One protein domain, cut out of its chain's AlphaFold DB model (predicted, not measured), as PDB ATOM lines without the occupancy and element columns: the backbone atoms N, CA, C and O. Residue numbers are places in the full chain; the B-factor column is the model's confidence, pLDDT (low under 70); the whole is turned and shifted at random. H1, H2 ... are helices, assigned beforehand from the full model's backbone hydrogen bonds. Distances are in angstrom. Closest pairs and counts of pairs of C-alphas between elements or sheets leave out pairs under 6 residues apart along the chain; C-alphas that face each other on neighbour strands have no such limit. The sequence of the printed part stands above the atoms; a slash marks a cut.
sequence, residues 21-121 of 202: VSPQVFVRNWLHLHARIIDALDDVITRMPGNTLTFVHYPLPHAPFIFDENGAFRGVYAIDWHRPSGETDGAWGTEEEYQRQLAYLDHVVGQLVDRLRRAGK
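What this domain is: This is residues 21 to 121 of the 202 residues of the protein "Sulfatase domain-containing protein" of Candidatus Eisenbacteria bacterium (UniProt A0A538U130). Two long helices, H1 and H2, make a narrow V, touching near their last residues, with part of one long link passing between their spread beginnings. That link, residues 48 to 94, folds back from the end of H1 to the start of H2. The printed part has 101 residues with two named helices, H1 then H2, and no named strand; its class is all helix, though only 49 residues are in named elements. It is loose, with a radius of gyration of the C-alphas of 15.8 A, and only just elongated, spanning 48 by 24 by 24 A.

Where its parts are: Find C-alpha 23 at (16.120, -39.509, -10.132); from there H1, residues 23 to 47, runs 35.6 A. H2, residues 95 to 118, runs 34.6 A and ends at C-alpha 118, (37.923, -49.687, 18.809).

How they stand to each other: H1 touches H2 with residues 41 to 45 alone, and H2 touches H1 with residues 112 to 116 alone. Their closest C-alphas, of Ile 45 and Leu 116, are 6.4 A apart. They run the same way at a shallow tilt of 22 degrees. In H1 and H2 every O i to N i+4 pair is within hydrogen-bond range.

The domain as a whole: The C-alphas farthest apart, of His 82 and Gly 120, are 49.3 A apart. The printed part has no cut. Residue 21 and residues 78 to 93, in the long link, have pLDDT under 70.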
ATOM      1  N   VAL A  21      18.592 -41.758 -16.488       67.62
ATOM      2  CA  VAL A  21      18.400 -42.461 -15.223       67.62
ATOM      3  C   VAL A  21      17.339 -41.693 -14.434       67.62
ATOM      4  O   VAL A  21      17.435 -40.476 -14.263       67.62
ATOM      5  N   SER A  22      16.300 -42.401 -13.991       80.50
ATOM      6  CA  SER A  22      15.274 -41.829 -13.117       80.50
ATOM      7  C   SER A  22      15.950 -41.266 -11.854       80.50
ATOM      8  O   SER A  22      16.800 -41.952 -11.282       80.50
ATOM      9  N   PRO A  23      15.579 -40.060 -11.376       79.06
ATOM     10  CA  PRO A  23      16.120 -39.509 -10.132       79.06
ATOM     11  C   PRO A  23      15.988 -40.473  -8.949       79.06
ATOM     12  O   PRO A  23      16.899 -40.592  -8.138       79.06
ATOM     13  N   GLN A  24      14.893 -41.236  -8.894       84.19
ATOM     14  CA  GLN A  24      14.666 -42.260  -7.877       84.19
ATOM     15  C   GLN A  24      15.697 -43.392  -7.967       84.19
ATOM     16  O   GLN A  24      16.236 -43.815  -6.947       84.19
ATOM     17  N   VAL A  25      15.995 -43.872  -9.179       85.75
ATOM     18  CA  VAL A  25      17.016 -44.909  -9.398       85.75
ATOM     19  C   VAL A  25      18.406 -44.380  -9.046       85.75
ATOM     20  O   VAL A  25      19.157 -45.068  -8.359       85.75
ATOM     21  N   PHE A  26      18.727 -43.152  -9.459       83.25
ATOM     22  CA  PHE A  26      19.997 -42.508  -9.142       83.25
ATOM     23  C   PHE A  26      20.183 -42.374  -7.628       83.25
ATOM     24  O   PHE A  26      21.138 -42.918  -7.081       83.25
ATOM     25  N   VAL A  27      19.234 -41.749  -6.927       86.38
ATOM     26  CA  VAL A  27      19.295 -41.549  -5.469       86.38
ATOM     27  C   VAL A  27      19.333 -42.874  -4.707       86.38
ATOM     28  O   VAL A  27      20.111 -43.019  -3.765       86.38
ATOM     29  N   ARG A  28      18.565 -43.882  -5.136       88.56
ATOM     30  CA  ARG A  28      18.632 -45.220  -4.531       88.56
ATOM     31  C   ARG A  28      20.019 -45.846  -4.691       88.56
ATOM     32  O   ARG A  28      20.501 -46.482  -3.757       88.56
ATOM     33  N   ASN A  29      20.660 -45.668  -5.846       89.88
ATOM     34  CA  ASN A  29      22.025 -46.140  -6.056       89.88
ATOM     35  C   ASN A  29      23.027 -45.403  -5.154       89.88
ATOM     36  O   ASN A  29      23.916 -46.042  -4.605       89.88
ATOM     37  N   TRP A  30      22.850 -44.097  -4.938       89.31
ATOM     38  CA  TRP A  30      23.664 -43.315  -4.001       89.31
ATOM     39  C   TRP A  30      23.546 -43.805  -2.556       89.31
ATOM     40  O   TRP A  30      24.566 -44.038  -1.913       89.31
ATOM     41  N   LEU A  31      22.323 -44.045  -2.073       91.75
ATOM     42  CA  LEU A  31      22.095 -44.643  -0.751       91.75
ATOM     43  C   LEU A  31      22.774 -46.012  -0.624       91.75
ATOM     44  O   LEU A  31      23.412 -46.307   0.385       91.75
ATOM     45  N   HIS A  32      22.649 -46.844  -1.660       93.50
ATOM     46  CA  HIS A  32      23.247 -48.174  -1.670       93.50
ATOM     47  C   HIS A  32      24.778 -48.124  -1.687       93.50
ATOM     48  O   HIS A  32      25.417 -48.866  -0.945       93.50
ATOM     49  N   LEU A  33      25.369 -47.250  -2.505       93.94
ATOM     50  CA  LEU A  33      26.814 -47.048  -2.577       93.94
ATOM     51  C   LEU A  33      27.367 -46.583  -1.228       93.94
ATOM     52  O   LEU A  33      28.325 -47.170  -0.734       93.94
ATOM     53  N   HIS A  34      26.727 -45.583  -0.619       94.00
ATOM     54  CA  HIS A  34      27.087 -45.064   0.701       94.00
ATOM     55  C   HIS A  34      27.113 -46.166   1.764       94.00
ATOM     56  O   HIS A  34      28.137 -46.375   2.415       94.00
ATOM     57  N   ALA A  35      26.024 -46.935   1.877       94.50
ATOM     58  CA  ALA A  35      25.933 -48.045   2.824       94.50
ATOM     59  C   ALA A  35      27.012 -49.109   2.570       94.50
ATOM     60  O   ALA A  35      27.708 -49.522   3.492       94.50
ATOM     61  N   ARG A  36      27.227 -49.498   1.305       96.38
ATOM     62  CA  ARG A  36      28.228 -50.516   0.957       96.38
ATOM     63  C   ARG A  36      29.658 -50.088   1.233       96.38
ATOM     64  O   ARG A  36      30.467 -50.943   1.577       96.38
ATOM     65  N   ILE A  37      29.987 -48.810   1.059       96.25
ATOM     66  CA  ILE A  37      31.320 -48.307   1.402       96.25
ATOM     67  C   ILE A  37      31.524 -48.370   2.917       96.25
ATOM     68  O   ILE A  37      32.594 -48.788   3.355       96.25
ATOM     69  N   ILE A  38      30.513 -48.008   3.713       94.75
ATOM     70  CA  ILE A  38      30.582 -48.107   5.179       94.75
ATOM     71  C   ILE A  38      30.763 -49.565   5.620       94.75
ATOM     72  O   ILE A  38      31.669 -49.840   6.406       94.75
ATOM     73  N   ASP A  39      29.970 -50.492   5.082       95.88
ATOM     74  CA  ASP A  39      30.079 -51.920   5.407       95.88
ATOM     75  C   ASP A  39      31.448 -52.488   5.000       95.88
ATOM     76  O   ASP A  39      32.092 -53.202   5.767       95.88
ATOM     77  N   ALA A  40      31.940 -52.130   3.807       95.81
ATOM     78  CA  ALA A  40      33.251 -52.568   3.333       95.81
ATOM     79  C   ALA A  40      34.397 -52.010   4.191       95.81
ATOM     80  O   ALA A  40      35.370 -52.717   4.454       95.81
ATOM     81  N   LEU A  41      34.288 -50.757   4.644       95.38
ATOM     82  CA  LEU A  41      35.239 -50.158   5.577       95.38
ATOM     83  C   LEU A  41      35.256 -50.907   6.912       95.38
ATOM     84  O   LEU A  41      36.336 -51.186   7.429       95.38
ATOM     85  N   ASP A  42      34.089 -51.259   7.453       95.12
ATOM     86  CA  ASP A  42      33.999 -52.030   8.695       95.12
ATOM     87  C   ASP A  42      34.635 -53.420   8.546       95.12
ATOM     88  O   ASP A  42      35.465 -53.816   9.368       95.12
ATOM     89  N   ASP A  43      34.355 -54.116   7.442       95.00
ATOM     90  CA  ASP A  43      34.958 -55.415   7.128       95.00
ATOM     91  C   ASP A  43      36.488 -55.327   7.005       95.00
ATOM     92  O   ASP A  43      37.211 -56.167   7.548       95.00
ATOM     93  N   VAL A  44      37.012 -54.295   6.338       95.12
ATOM     94  CA  VAL A  44      38.460 -54.064   6.240       95.12
ATOM     95  C   VAL A  44      39.068 -53.815   7.621       95.12
ATOM     96  O   VAL A  44      40.071 -54.434   7.991       95.12
ATOM     97  N   ILE A  45      38.458 -52.934   8.411       95.06
ATOM     98  CA  ILE A  45      38.969 -52.554   9.731       95.06
ATOM     99  C   ILE A  45      38.925 -53.733  10.697       95.06
ATOM    100  O   ILE A  45      39.849 -53.893  11.491       95.06
ATOM    101  N   THR A  46      37.909 -54.584  10.630       94.25
ATOM    102  CA  THR A  46      37.743 -55.684  11.588       94.25
ATOM    103  C   THR A  46      38.461 -56.963  11.164       94.25
ATOM    104  O   THR A  46      38.965 -57.677  12.028       94.25
ATOM    105  N   ARG A  47      38.557 -57.258   9.860       94.00
ATOM    106  CA  ARG A  47      39.015 -58.576   9.375       94.00
ATOM    107  C   ARG A  47      40.380 -58.579   8.700       94.00
ATOM    108  O   ARG A  47      41.040 -59.616   8.709       94.00
ATOM    109  N   MET A  48      40.804 -57.476   8.085       93.69
ATOM    110  CA  MET A  48      42.068 -57.464   7.340       93.69
ATOM    111  C   MET A  48      43.271 -57.296   8.281       93.69
ATOM    112  O   MET A  48      43.145 -56.656   9.330       93.69
ATOM    113  N   PRO A  49      44.450 -57.846   7.951       90.31
ATOM    114  CA  PRO A  49      45.652 -57.666   8.762       90.31
ATOM    115  C   PRO A  49      46.145 -56.209   8.731       90.31
ATOM    116  O   PRO A  49      45.780 -55.428   7.851       90.31
ATOM    117  N   GLY A  50      46.993 -55.826   9.692       83.75
ATOM    118  CA  GLY A  50      47.479 -54.444   9.839       83.75
ATOM    119  C   GLY A  50      48.317 -53.917   8.663       83.75
ATOM    120  O   GLY A  50      48.376 -52.716   8.445       83.75
ATOM    121  N   ASN A  51      48.908 -54.797   7.853       87.56
ATOM    122  CA  ASN A  51      49.713 -54.452   6.676       87.56
ATOM    123  C   ASN A  51      48.882 -54.337   5.381       87.56
ATOM    124  O   ASN A  51      49.352 -54.697   4.300       87.56
ATOM    125  N   THR A  52      47.643 -53.857   5.486       91.12
ATOM    126  CA  THR A  52      46.718 -53.729   4.351       91.12
ATOM    127  C   THR A  52      46.652 -52.286   3.860       91.12
ATOM    128  O   THR A  52      46.324 -51.382   4.626       91.12
ATOM    129  N   LEU A  53      46.880 -52.068   2.561       90.75
ATOM    130  CA  LEU A  53      46.550 -50.801   1.906       90.75
ATOM    131  C   LEU A  53      45.070 -50.798   1.519       90.75
ATOM    132  O   LEU A  53      44.627 -51.648   0.750       90.75
ATOM    133  N   THR A  54      44.329 -49.804   2.004       93.25
ATOM    134  CA  THR A  54      42.928 -49.593   1.628       93.25
ATOM    135  C   THR A  54      42.782 -48.237   0.967       93.25
ATOM    136  O   THR A  54      43.115 -47.216   1.561       93.25
ATOM    137  N   PHE A  55      42.274 -48.232  -0.261       93.19
ATOM    138  CA  PHE A  55      41.922 -47.019  -0.983       93.19
ATOM    139  C   PHE A  55      40.402 -46.917  -1.068       93.19
ATOM    140  O   PHE A  55      39.747 -47.836  -1.562       93.19
ATOM    141  N   VAL A  56      39.847 -45.802  -0.598       94.62
ATOM    142  CA  VAL A  56      38.404 -45.556  -0.617       94.62
ATOM    143  C   VAL A  56      38.133 -44.263  -1.357       94.62
ATOM    144  O   VAL A  56      38.564 -43.196  -0.935       94.62
ATOM    145  N   HIS A  57      37.384 -44.366  -2.451       94.44
ATOM    146  CA  HIS A  57      36.824 -43.209  -3.129       94.44
ATOM    147  C   HIS A  57      35.429 -42.955  -2.555       94.44
ATOM    148  O   HIS A  57      34.466 -43.636  -2.911       94.44
ATOM    149  N   TYR A  58      35.353 -42.033  -1.596       94.50
ATOM    150  CA  TYR A  58      34.113 -41.720  -0.895       94.50
ATOM    151  C   TYR A  58      33.341 -40.642  -1.658       94.50
ATOM    152  O   TYR A  58      33.935 -39.628  -2.013       94.50
ATOM    153  N   PRO A  59      32.041 -40.827  -1.929       90.31
ATOM    154  CA  PRO A  59      31.361 -39.980  -2.893       90.31
ATOM    155  C   PRO A  59      30.747 -38.717  -2.258       90.31
ATOM    156  O   PRO A  59      30.289 -37.839  -2.977       90.31
ATOM    157  N   LEU A  60      30.729 -38.583  -0.927       92.31
ATOM    158  CA  LEU A  60      30.406 -37.312  -0.265       92.31
ATOM    159  C   LEU A  60      31.580 -36.321  -0.369       92.31
ATOM    160  O   LEU A  60      32.727 -36.759  -0.309       92.31
ATOM    161  N   PRO A  61      31.327 -35.001  -0.473       92.00
ATOM    162  CA  PRO A  61      30.029 -34.318  -0.387       92.00
ATOM    163  C   PRO A  61      29.366 -34.090  -1.763       92.00
ATOM    164  O   PRO A  61      28.717 -33.068  -1.970       92.00
ATOM    165  N   HIS A  62      29.554 -34.975  -2.744       88.38
ATOM    166  CA  HIS A  62      28.989 -34.778  -4.077       88.38
ATOM    167  C   HIS A  62      27.447 -34.769  -4.059       88.38
ATOM    168  O   HIS A  62      26.787 -35.398  -3.228       88.38
ATOM    169  N   ALA A  63      26.863 -34.086  -5.044       81.94
ATOM    170  CA  ALA A  63      25.450 -34.197  -5.375       81.94
ATOM    171  C   ALA A  63      25.028 -35.672  -5.539       81.94
ATOM    172  O   ALA A  63      25.812 -36.453  -6.087       81.94
ATOM    173  N   PRO A  64      23.805 -36.079  -5.143       84.75
ATOM    174  CA  PRO A  64      22.571 -35.275  -5.104       84.75
ATOM    175  C   PRO A  64      22.175 -34.673  -3.742       84.75
ATOM    176  O   PRO A  64      21.012 -34.338  -3.557       84.75
ATOM    177  N   PHE A  65      23.100 -34.558  -2.784       87.69
ATOM    178  CA  PHE A  65      22.863 -33.914  -1.480       87.69
ATOM    179  C   PHE A  65      21.667 -34.485  -0.678       87.69
ATOM    180  O   PHE A  65      20.901 -33.775  -0.034       87.69
ATOM    181  N   ILE A  66      21.531 -35.812  -0.688       90.12
ATOM    182  CA  ILE A  66      20.372 -36.571  -0.176       90.12
ATOM    183  C   ILE A  66      20.314 -36.797   1.342       90.12
ATOM    184  O   ILE A  66      19.377 -37.420   1.834       90.12
ATOM    185  N   PHE A  67      21.308 -36.316   2.070       93.19
ATOM    186  CA  PHE A  67      21.462 -36.427   3.521       93.19
ATOM    187  C   PHE A  67      21.390 -35.047   4.180       93.19
ATOM    188  O   PHE A  67      21.795 -34.049   3.574       93.19
ATOM    189  N   ASP A  68      20.865 -35.000   5.402       92.88
ATOM    190  CA  ASP A  68      21.059 -33.868   6.310       92.88
ATOM    191  C   ASP A  68      22.421 -33.952   7.004       92.88
ATOM    192  O   ASP A  68      23.179 -34.902   6.799       92.88
ATOM    193  N   GLU A  69      22.729 -32.953   7.825       94.81
ATOM    194  CA  GLU A  69      23.955 -32.885   8.615       94.81
ATOM    195  C   GLU A  69      24.174 -34.108   9.521       94.81
ATOM    196  O   GLU A  69      25.316 -34.463   9.783       94.81
ATOM    197  N   ASN A  70      23.117 -34.808   9.944       93.94
ATOM    198  CA  ASN A  70      23.203 -35.991  10.804       93.94
ATOM    199  C   ASN A  70      23.217 -37.310  10.010       93.94
ATOM    200  O   ASN A  70      23.306 -38.391  10.602       93.94
ATOM    201  N   GLY A  71      23.116 -37.251   8.679       92.75
ATOM    202  CA  GLY A  71      23.057 -38.421   7.807       92.75
ATOM    203  C   GLY A  71      21.662 -38.982   7.559       92.75
ATOM    204  O   GLY A  71      21.540 -40.048   6.947       92.75
ATOM    205  N   ALA A  72      20.601 -38.315   8.013       93.94
ATOM    206  CA  ALA A  72      19.242 -38.750   7.728       93.94
ATOM    207  C   ALA A  72      18.900 -38.487   6.258       93.94
ATOM    208  O   ALA A  72      19.216 -37.439   5.695       93.94
ATOM    209  N   PHE A  73      18.231 -39.450   5.622       92.81
ATOM    210  CA  PHE A  73      17.797 -39.308   4.238       92.81
ATOM    211  C   PHE A  73      16.714 -38.230   4.116       92.81
ATOM    212  O   PHE A  73      15.658 -38.327   4.740       92.81
ATOM    213  N   ARG A  74      16.957 -37.226   3.270       89.06
ATOM    214  CA  ARG A  74      16.068 -36.066   3.091       89.06
ATOM    215  C   ARG A  74      15.111 -36.179   1.912       89.06
ATOM    216  O   ARG A  74      14.116 -35.461   1.877       89.06
ATOM    217  N   GLY A  75      15.380 -37.067   0.957       83.50
ATOM    218  CA  GLY A  75      14.494 -37.289  -0.182       83.50
ATOM    219  C   GLY A  75      15.205 -37.358  -1.527       83.50
ATOM    220  O   GLY A  75      16.427 -37.337  -1.629       83.50
ATOM    221  N   VAL A  76      14.399 -37.487  -2.582       78.31
ATOM    222  CA  VAL A  76      14.865 -37.533  -3.971       78.31
ATOM    223  C   VAL A  76      14.766 -36.133  -4.566       78.31
ATOM    224  O   VAL A  76      13.665 -35.625  -4.763       78.31
ATOM    225  N   TYR A  77      15.909 -35.533  -4.887       70.75
ATOM    226  CA  TYR A  77      15.968 -34.229  -5.542       70.75
ATOM    227  C   TYR A  77      15.791 -34.366  -7.059       70.75
ATOM    228  O   TYR A  77      16.189 -35.365  -7.667       70.75
ATOM    229  N   ALA A  78      15.156 -33.368  -7.679       61.69
ATOM    230  CA  ALA A  78      14.993 -33.329  -9.127       61.69
ATOM    231  C   ALA A  78      16.354 -33.088  -9.792       61.69
ATOM    232  O   ALA A  78      17.023 -32.100  -9.510       61.69
ATOM    233  N   ILE A  79      16.750 -33.991 -10.688       64.56
ATOM    234  CA  ILE A  79      17.989 -33.862 -11.455       64.56
ATOM    235  C   ILE A  79      17.641 -33.238 -12.804       64.56
ATOM    236  O   ILE A  79      16.972 -33.873 -13.628       64.56
ATOM    237  N   ASP A  80      18.060 -31.993 -13.026       63.34
ATOM    238  CA  ASP A  80      17.864 -31.324 -14.310       63.34
ATOM    239  C   ASP A  80      19.043 -31.586 -15.250       63.34
ATOM    240  O   ASP A  80      19.991 -30.808 -15.368       63.34
ATOM    241  N   TRP A  81      18.929 -32.688 -15.987       62.28
ATOM    242  CA  TRP A  81      19.901 -33.094 -16.998       62.28
ATOM    243  C   TRP A  81      20.001 -32.142 -18.214       62.28
ATOM    244  O   TRP A  81      20.834 -32.390 -19.085       62.28
ATOM    245  N   HIS A  82      19.157 -31.102 -18.329       56.56
ATOM    246  CA  HIS A  82      19.174 -30.146 -19.455       56.56
ATOM    247  C   HIS A  82      19.892 -28.835 -19.140       56.56
ATOM    248  O   HIS A  82      20.052 -28.001 -20.036       56.56
ATOM    249  N   ARG A  83      20.319 -28.633 -17.893       55.97
ATOM    250  CA  ARG A  83      21.038 -27.422 -17.505       55.97
ATOM    251  C   ARG A  83      22.440 -27.409 -18.151       55.97
ATOM    252  O   ARG A  83      23.086 -28.458 -18.191       55.97
ATOM    253  N   PRO A  84      22.936 -26.276 -18.690       51.16
ATOM    254  CA  PRO A  84      24.215 -26.245 -19.400       51.16
ATOM    255  C   PRO A  84      25.384 -26.721 -18.525       51.16
ATOM    256  O   PRO A  84      25.610 -26.207 -17.428       51.16
ATOM    257  N   SER A  85      26.187 -27.649 -19.056       46.56
ATOM    258  CA  SER A  85      27.331 -28.302 -18.392       46.56
ATOM    259  C   SER A  85      28.545 -27.388 -18.132       46.56
ATOM    260  O   SER A  85      29.640 -27.875 -17.845       46.56
ATOM    261  N   GLY A  86      28.379 -26.069 -18.251       46.34
ATOM    262  CA  GLY A  86      29.403 -25.041 -18.024       46.34
ATOM    263  C   GLY A  86      29.216 -24.258 -16.724       46.34
ATOM    264  O   GLY A  86      30.206 -23.872 -16.113       46.34
ATOM    265  N   GLU A  87      27.976 -24.130 -16.257       45.25
ATOM    266  CA  GLU A  87      27.597 -23.440 -15.010       45.25
ATOM    267  C   GLU A  87      27.193 -24.431 -13.909       45.25
ATOM    268  O   GLU A  87      27.002 -24.033 -12.772       45.25
ATOM    269  N   THR A  88      27.131 -25.718 -14.294       43.12
ATOM    270  CA  THR A  88      26.111 -26.713 -13.976       43.12
ATOM    271  C   THR A  88      26.405 -28.263 -13.997       43.12
ATOM    272  O   THR A  88      26.107 -28.854 -15.030       43.12
ATOM    273  N   ASP A  89      26.998 -29.006 -13.038       47.59
ATOM    274  CA  ASP A  89      26.965 -30.497 -13.068       47.59
ATOM    275  C   ASP A  89      25.538 -30.950 -12.746       47.59
ATOM    276  O   ASP A  89      24.940 -30.394 -11.839       47.59
ATOM    277  N   GLY A  90      24.940 -31.864 -13.505       48.34
ATOM    278  CA  GLY A  90      23.479 -32.000 -13.676       48.34
ATOM    279  C   GLY A  90      22.596 -32.204 -12.426       48.34
ATOM    280  O   GLY A  90      21.382 -32.286 -12.576       48.34
ATOM    281  N   ALA A  91      23.150 -32.258 -11.212       53.66
ATOM    282  CA  ALA A  91      22.491 -32.563  -9.941       53.66
ATOM    283  C   ALA A  91      22.625 -31.429  -8.891       53.66
ATOM    284  O   ALA A  91      23.122 -31.644  -7.792       53.66
ATOM    285  N   TRP A  92      22.203 -30.207  -9.221       62.34
ATOM    286  CA  TRP A  92      22.374 -29.033  -8.351       62.34
ATOM    287  C   TRP A  92      21.806 -29.165  -6.948       62.34
ATOM    288  O   TRP A  92      20.666 -29.585  -6.771       62.34
ATOM    289  N   GLY A  93      22.597 -28.658  -6.005       65.38
ATOM    290  CA  GLY A  93      22.173 -28.231  -4.688       65.38
ATOM    291  C   GLY A  93      22.825 -26.897  -4.317       65.38
ATOM    292  O   GLY A  93      23.756 -26.441  -4.985       65.38
ATOM    293  N   THR A  94      22.279 -26.230  -3.311       80.44
ATOM    294  CA  THR A  94      22.713 -24.919  -2.817       80.44
ATOM    295  C   THR A  94      24.010 -25.021  -2.008       80.44
ATOM    296  O   THR A  94      24.414 -26.107  -1.595       80.44
ATOM    297  N   GLU A  95      24.649 -23.883  -1.716       84.75
ATOM    298  CA  GLU A  95      25.758 -23.837  -0.748       84.75
ATOM    299  C   GLU A  95      25.363 -24.490   0.578       84.75
ATOM    300  O   GLU A  95      26.106 -25.291   1.124       84.75
ATOM    301  N   GLU A  96      24.149 -24.232   1.052       87.44
ATOM    302  CA  GLU A  96      23.619 -24.826   2.276       87.44
ATOM    303  C   GLU A  96      23.501 -26.362   2.186       87.44
ATOM    304  O   GLU A  96      23.749 -27.074   3.158       87.44
ATOM    305  N   GLU A  97      23.129 -26.908   1.024       87.50
ATOM    306  CA  GLU A  97      23.089 -28.358   0.793       87.50
ATOM    307  C   GLU A  97      24.488 -28.975   0.740       87.50
ATOM    308  O   GLU A  97      24.706 -30.033   1.334       87.50
ATOM    309  N   TYR A  98      25.446 -28.284   0.122       89.00
ATOM    310  CA  TYR A  98      26.853 -28.680   0.140       89.00
ATOM    311  C   TYR A  98      27.431 -28.661   1.566       89.00
ATOM    312  O   TYR A  98      28.042 -29.638   1.996       89.00
ATOM    313  N   GLN A  99      27.180 -27.596   2.335       91.56
ATOM    314  CA  GLN A  99      27.650 -27.458   3.720       91.56
ATOM    315  C   GLN A  99      27.058 -28.530   4.641       91.56
ATOM    316  O   GLN A  99      27.783 -29.117   5.442       91.56
ATOM    317  N   ARG A 100      25.769 -28.863   4.493       92.94
ATOM    318  CA  ARG A 100      25.160 -29.991   5.224       92.94
ATOM    319  C   ARG A 100      25.853 -31.315   4.929       92.94
ATOM    320  O   ARG A 100      26.075 -32.116   5.829       92.94
ATOM    321  N   GLN A 101      26.215 -31.544   3.673       92.69
ATOM    322  CA  GLN A 101      26.867 -32.782   3.248       92.69
ATOM    323  C   GLN A 101      28.317 -32.860   3.701       92.69
ATOM    324  O   GLN A 101      28.784 -33.939   4.061       92.69
ATOM    325  N   LEU A 102      29.005 -31.720   3.765       94.31
ATOM    326  CA  LEU A 102      30.294 -31.617   4.437       94.31
ATOM    327  C   LEU A 102      30.187 -31.906   5.938       94.31
ATOM    328  O   LEU A 102      31.004 -32.665   6.450       94.31
ATOM    329  N   ALA A 103      29.181 -31.364   6.629       96.88
ATOM    330  CA  ALA A 103      28.955 -31.654   8.047       96.88
ATOM    331  C   ALA A 103      28.692 -33.151   8.277       96.88
ATOM    332  O   ALA A 103      29.266 -33.760   9.178       96.88
ATOM    333  N   TYR A 104      27.906 -33.785   7.404       97.12
ATOM    334  CA  TYR A 104      27.715 -35.227   7.487       97.12
ATOM    335  C   TYR A 104      28.997 -36.015   7.180       97.12
ATOM    336  O   TYR A 104      29.300 -36.991   7.871       97.12
ATOM    337  N   LEU A 105      29.784 -35.595   6.183       96.69
ATOM    338  CA  LEU A 105      31.081 -36.208   5.893       96.69
ATOM    339  C   LEU A 105      32.018 -36.137   7.108       96.69
ATOM    340  O   LEU A 105      32.677 -37.132   7.405       96.69
ATOM    341  N   ASP A 106      32.037 -35.026   7.846       97.12
ATOM    342  CA  ASP A 106      32.795 -34.909   9.098       97.12
ATOM    343  C   ASP A 106      32.370 -35.975  10.124       97.12
ATOM    344  O   ASP A 106      33.208 -36.711  10.655       97.12
ATOM    345  N   HIS A 107      31.062 -36.181  10.311       96.69
ATOM    346  CA  HIS A 107      30.563 -37.263  11.164       96.69
ATOM    347  C   HIS A 107      30.976 -38.655  10.671       96.69
ATOM    348  O   HIS A 107      31.373 -39.499  11.480       96.69
ATOM    349  N   VAL A 108      30.916 -38.918   9.362       95.88
ATOM    350  CA  VAL A 108      31.368 -40.192   8.775       95.88
ATOM    351  C   VAL A 108      32.849 -40.435   9.080       95.88
ATOM    352  O   VAL A 108      33.226 -41.544   9.471       95.88
ATOM    353  N   VAL A 109      33.682 -39.402   8.949       96.12
ATOM    354  CA  VAL A 109      35.116 -39.453   9.262       96.12
ATOM    355  C   VAL A 109      35.338 -39.729  10.746       96.12
ATOM    356  O   VAL A 109      36.113 -40.627  11.086       96.12
ATOM    357  N   GLY A 110      34.617 -39.040  11.633       96.62
ATOM    358  CA  GLY A 110      34.664 -39.299  13.074       96.62
ATOM    359  C   GLY A 110      34.331 -40.756  13.409       96.62
ATOM    360  O   GLY A 110      35.082 -41.427  14.119       96.62
ATOM    361  N   GLN A 111      33.276 -41.305  12.806       95.88
ATOM    362  CA  GLN A 111      32.911 -42.708  13.010       95.88
ATOM    363  C   GLN A 111      33.960 -43.688  12.459       95.88
ATOM    364  O   GLN A 111      34.162 -44.754  13.046       95.88
ATOM    365  N   LEU A 112      34.606 -43.377  11.330       95.50
ATOM    366  CA  LEU A 112      35.712 -44.174  10.785       95.50
ATOM    367  C   LEU A 112      36.894 -44.207  11.763       95.50
ATOM    368  O   LEU A 112      37.411 -45.283  12.076       95.50
ATOM    369  N   VAL A 113      37.279 -43.043  12.284       96.25
ATOM    370  CA  VAL A 113      38.330 -42.911  13.299       96.25
ATOM    371  C   VAL A 113      37.979 -43.716  14.551       96.25
ATOM    372  O   VAL A 113      38.807 -44.483  15.046       96.25
ATOM    373  N   ASP A 114      36.743 -43.624  15.031       97.50
ATOM    374  CA  ASP A 114      36.304 -44.371  16.209       97.50
ATOM    375  C   ASP A 114      36.294 -45.888  15.981       97.50
ATOM    376  O   ASP A 114      36.646 -46.650  16.885       97.50
ATOM    377  N   ARG A 115      35.933 -46.354  14.775       96.12
ATOM    378  CA  ARG A 115      36.041 -47.776  14.399       96.12
ATOM    379  C   ARG A 115      37.494 -48.245  14.433       96.12
ATOM    380  O   ARG A 115      37.779 -49.273  15.044       96.12
ATOM    381  N   LEU A 116      38.414 -47.475  13.847       96.25
ATOM    382  CA  LEU A 116      39.849 -47.772  13.889       96.25
ATOM    383  C   LEU A 116      40.379 -47.834  15.327       96.25
ATOM    384  O   LEU A 116      41.165 -48.728  15.646       96.25
ATOM    385  N   ARG A 117      39.937 -46.925  16.208       96.31
ATOM    386  CA  ARG A 117      40.323 -46.917  17.630       96.31
ATOM    387  C   ARG A 117      39.802 -48.143  18.367       96.31
ATOM    388  O   ARG A 117      40.576 -48.816  19.038       96.31
ATOM    389  N   ARG A 118      38.519 -48.482  18.198       96.62
ATOM    390  CA  ARG A 118      37.923 -49.687  18.809       96.62
ATOM    391  C   ARG A 118      38.596 -50.976  18.344       96.62
ATOM    392  O   ARG A 118      38.707 -51.910  19.129       96.62
ATOM    393  N   ALA A 119      39.056 -51.017  17.098       95.25
ATOM    394  CA  ALA A 119      39.808 -52.144  16.556       95.25
ATOM    395  C   ALA A 119      41.289 -52.166  16.987       95.25
ATOM    396  O   ALA A 119      42.015 -53.067  16.574       95.25
ATOM    397  N   GLY A 120      41.762 -51.180  17.763       94.62
ATOM    398  CA  GLY A 120      43.168 -51.058  18.161       94.62
ATOM    399  C   GLY A 120      44.119 -50.741  17.002       94.62
ATOM    400  O   GLY A 120      45.316 -50.950  17.124       94.62
ATOM    401  N   LYS A 121      43.598 -50.266  15.863       95.50
ATOM    402  CA  LYS A 121      44.372 -50.015  14.635       95.50
ATOM    403  C   LYS A 121      44.691 -48.545  14.406       95.50
ATOM    404  O   LYS A 121      45.545 -48.236  13.583       95.50
TER     405      LYS A 121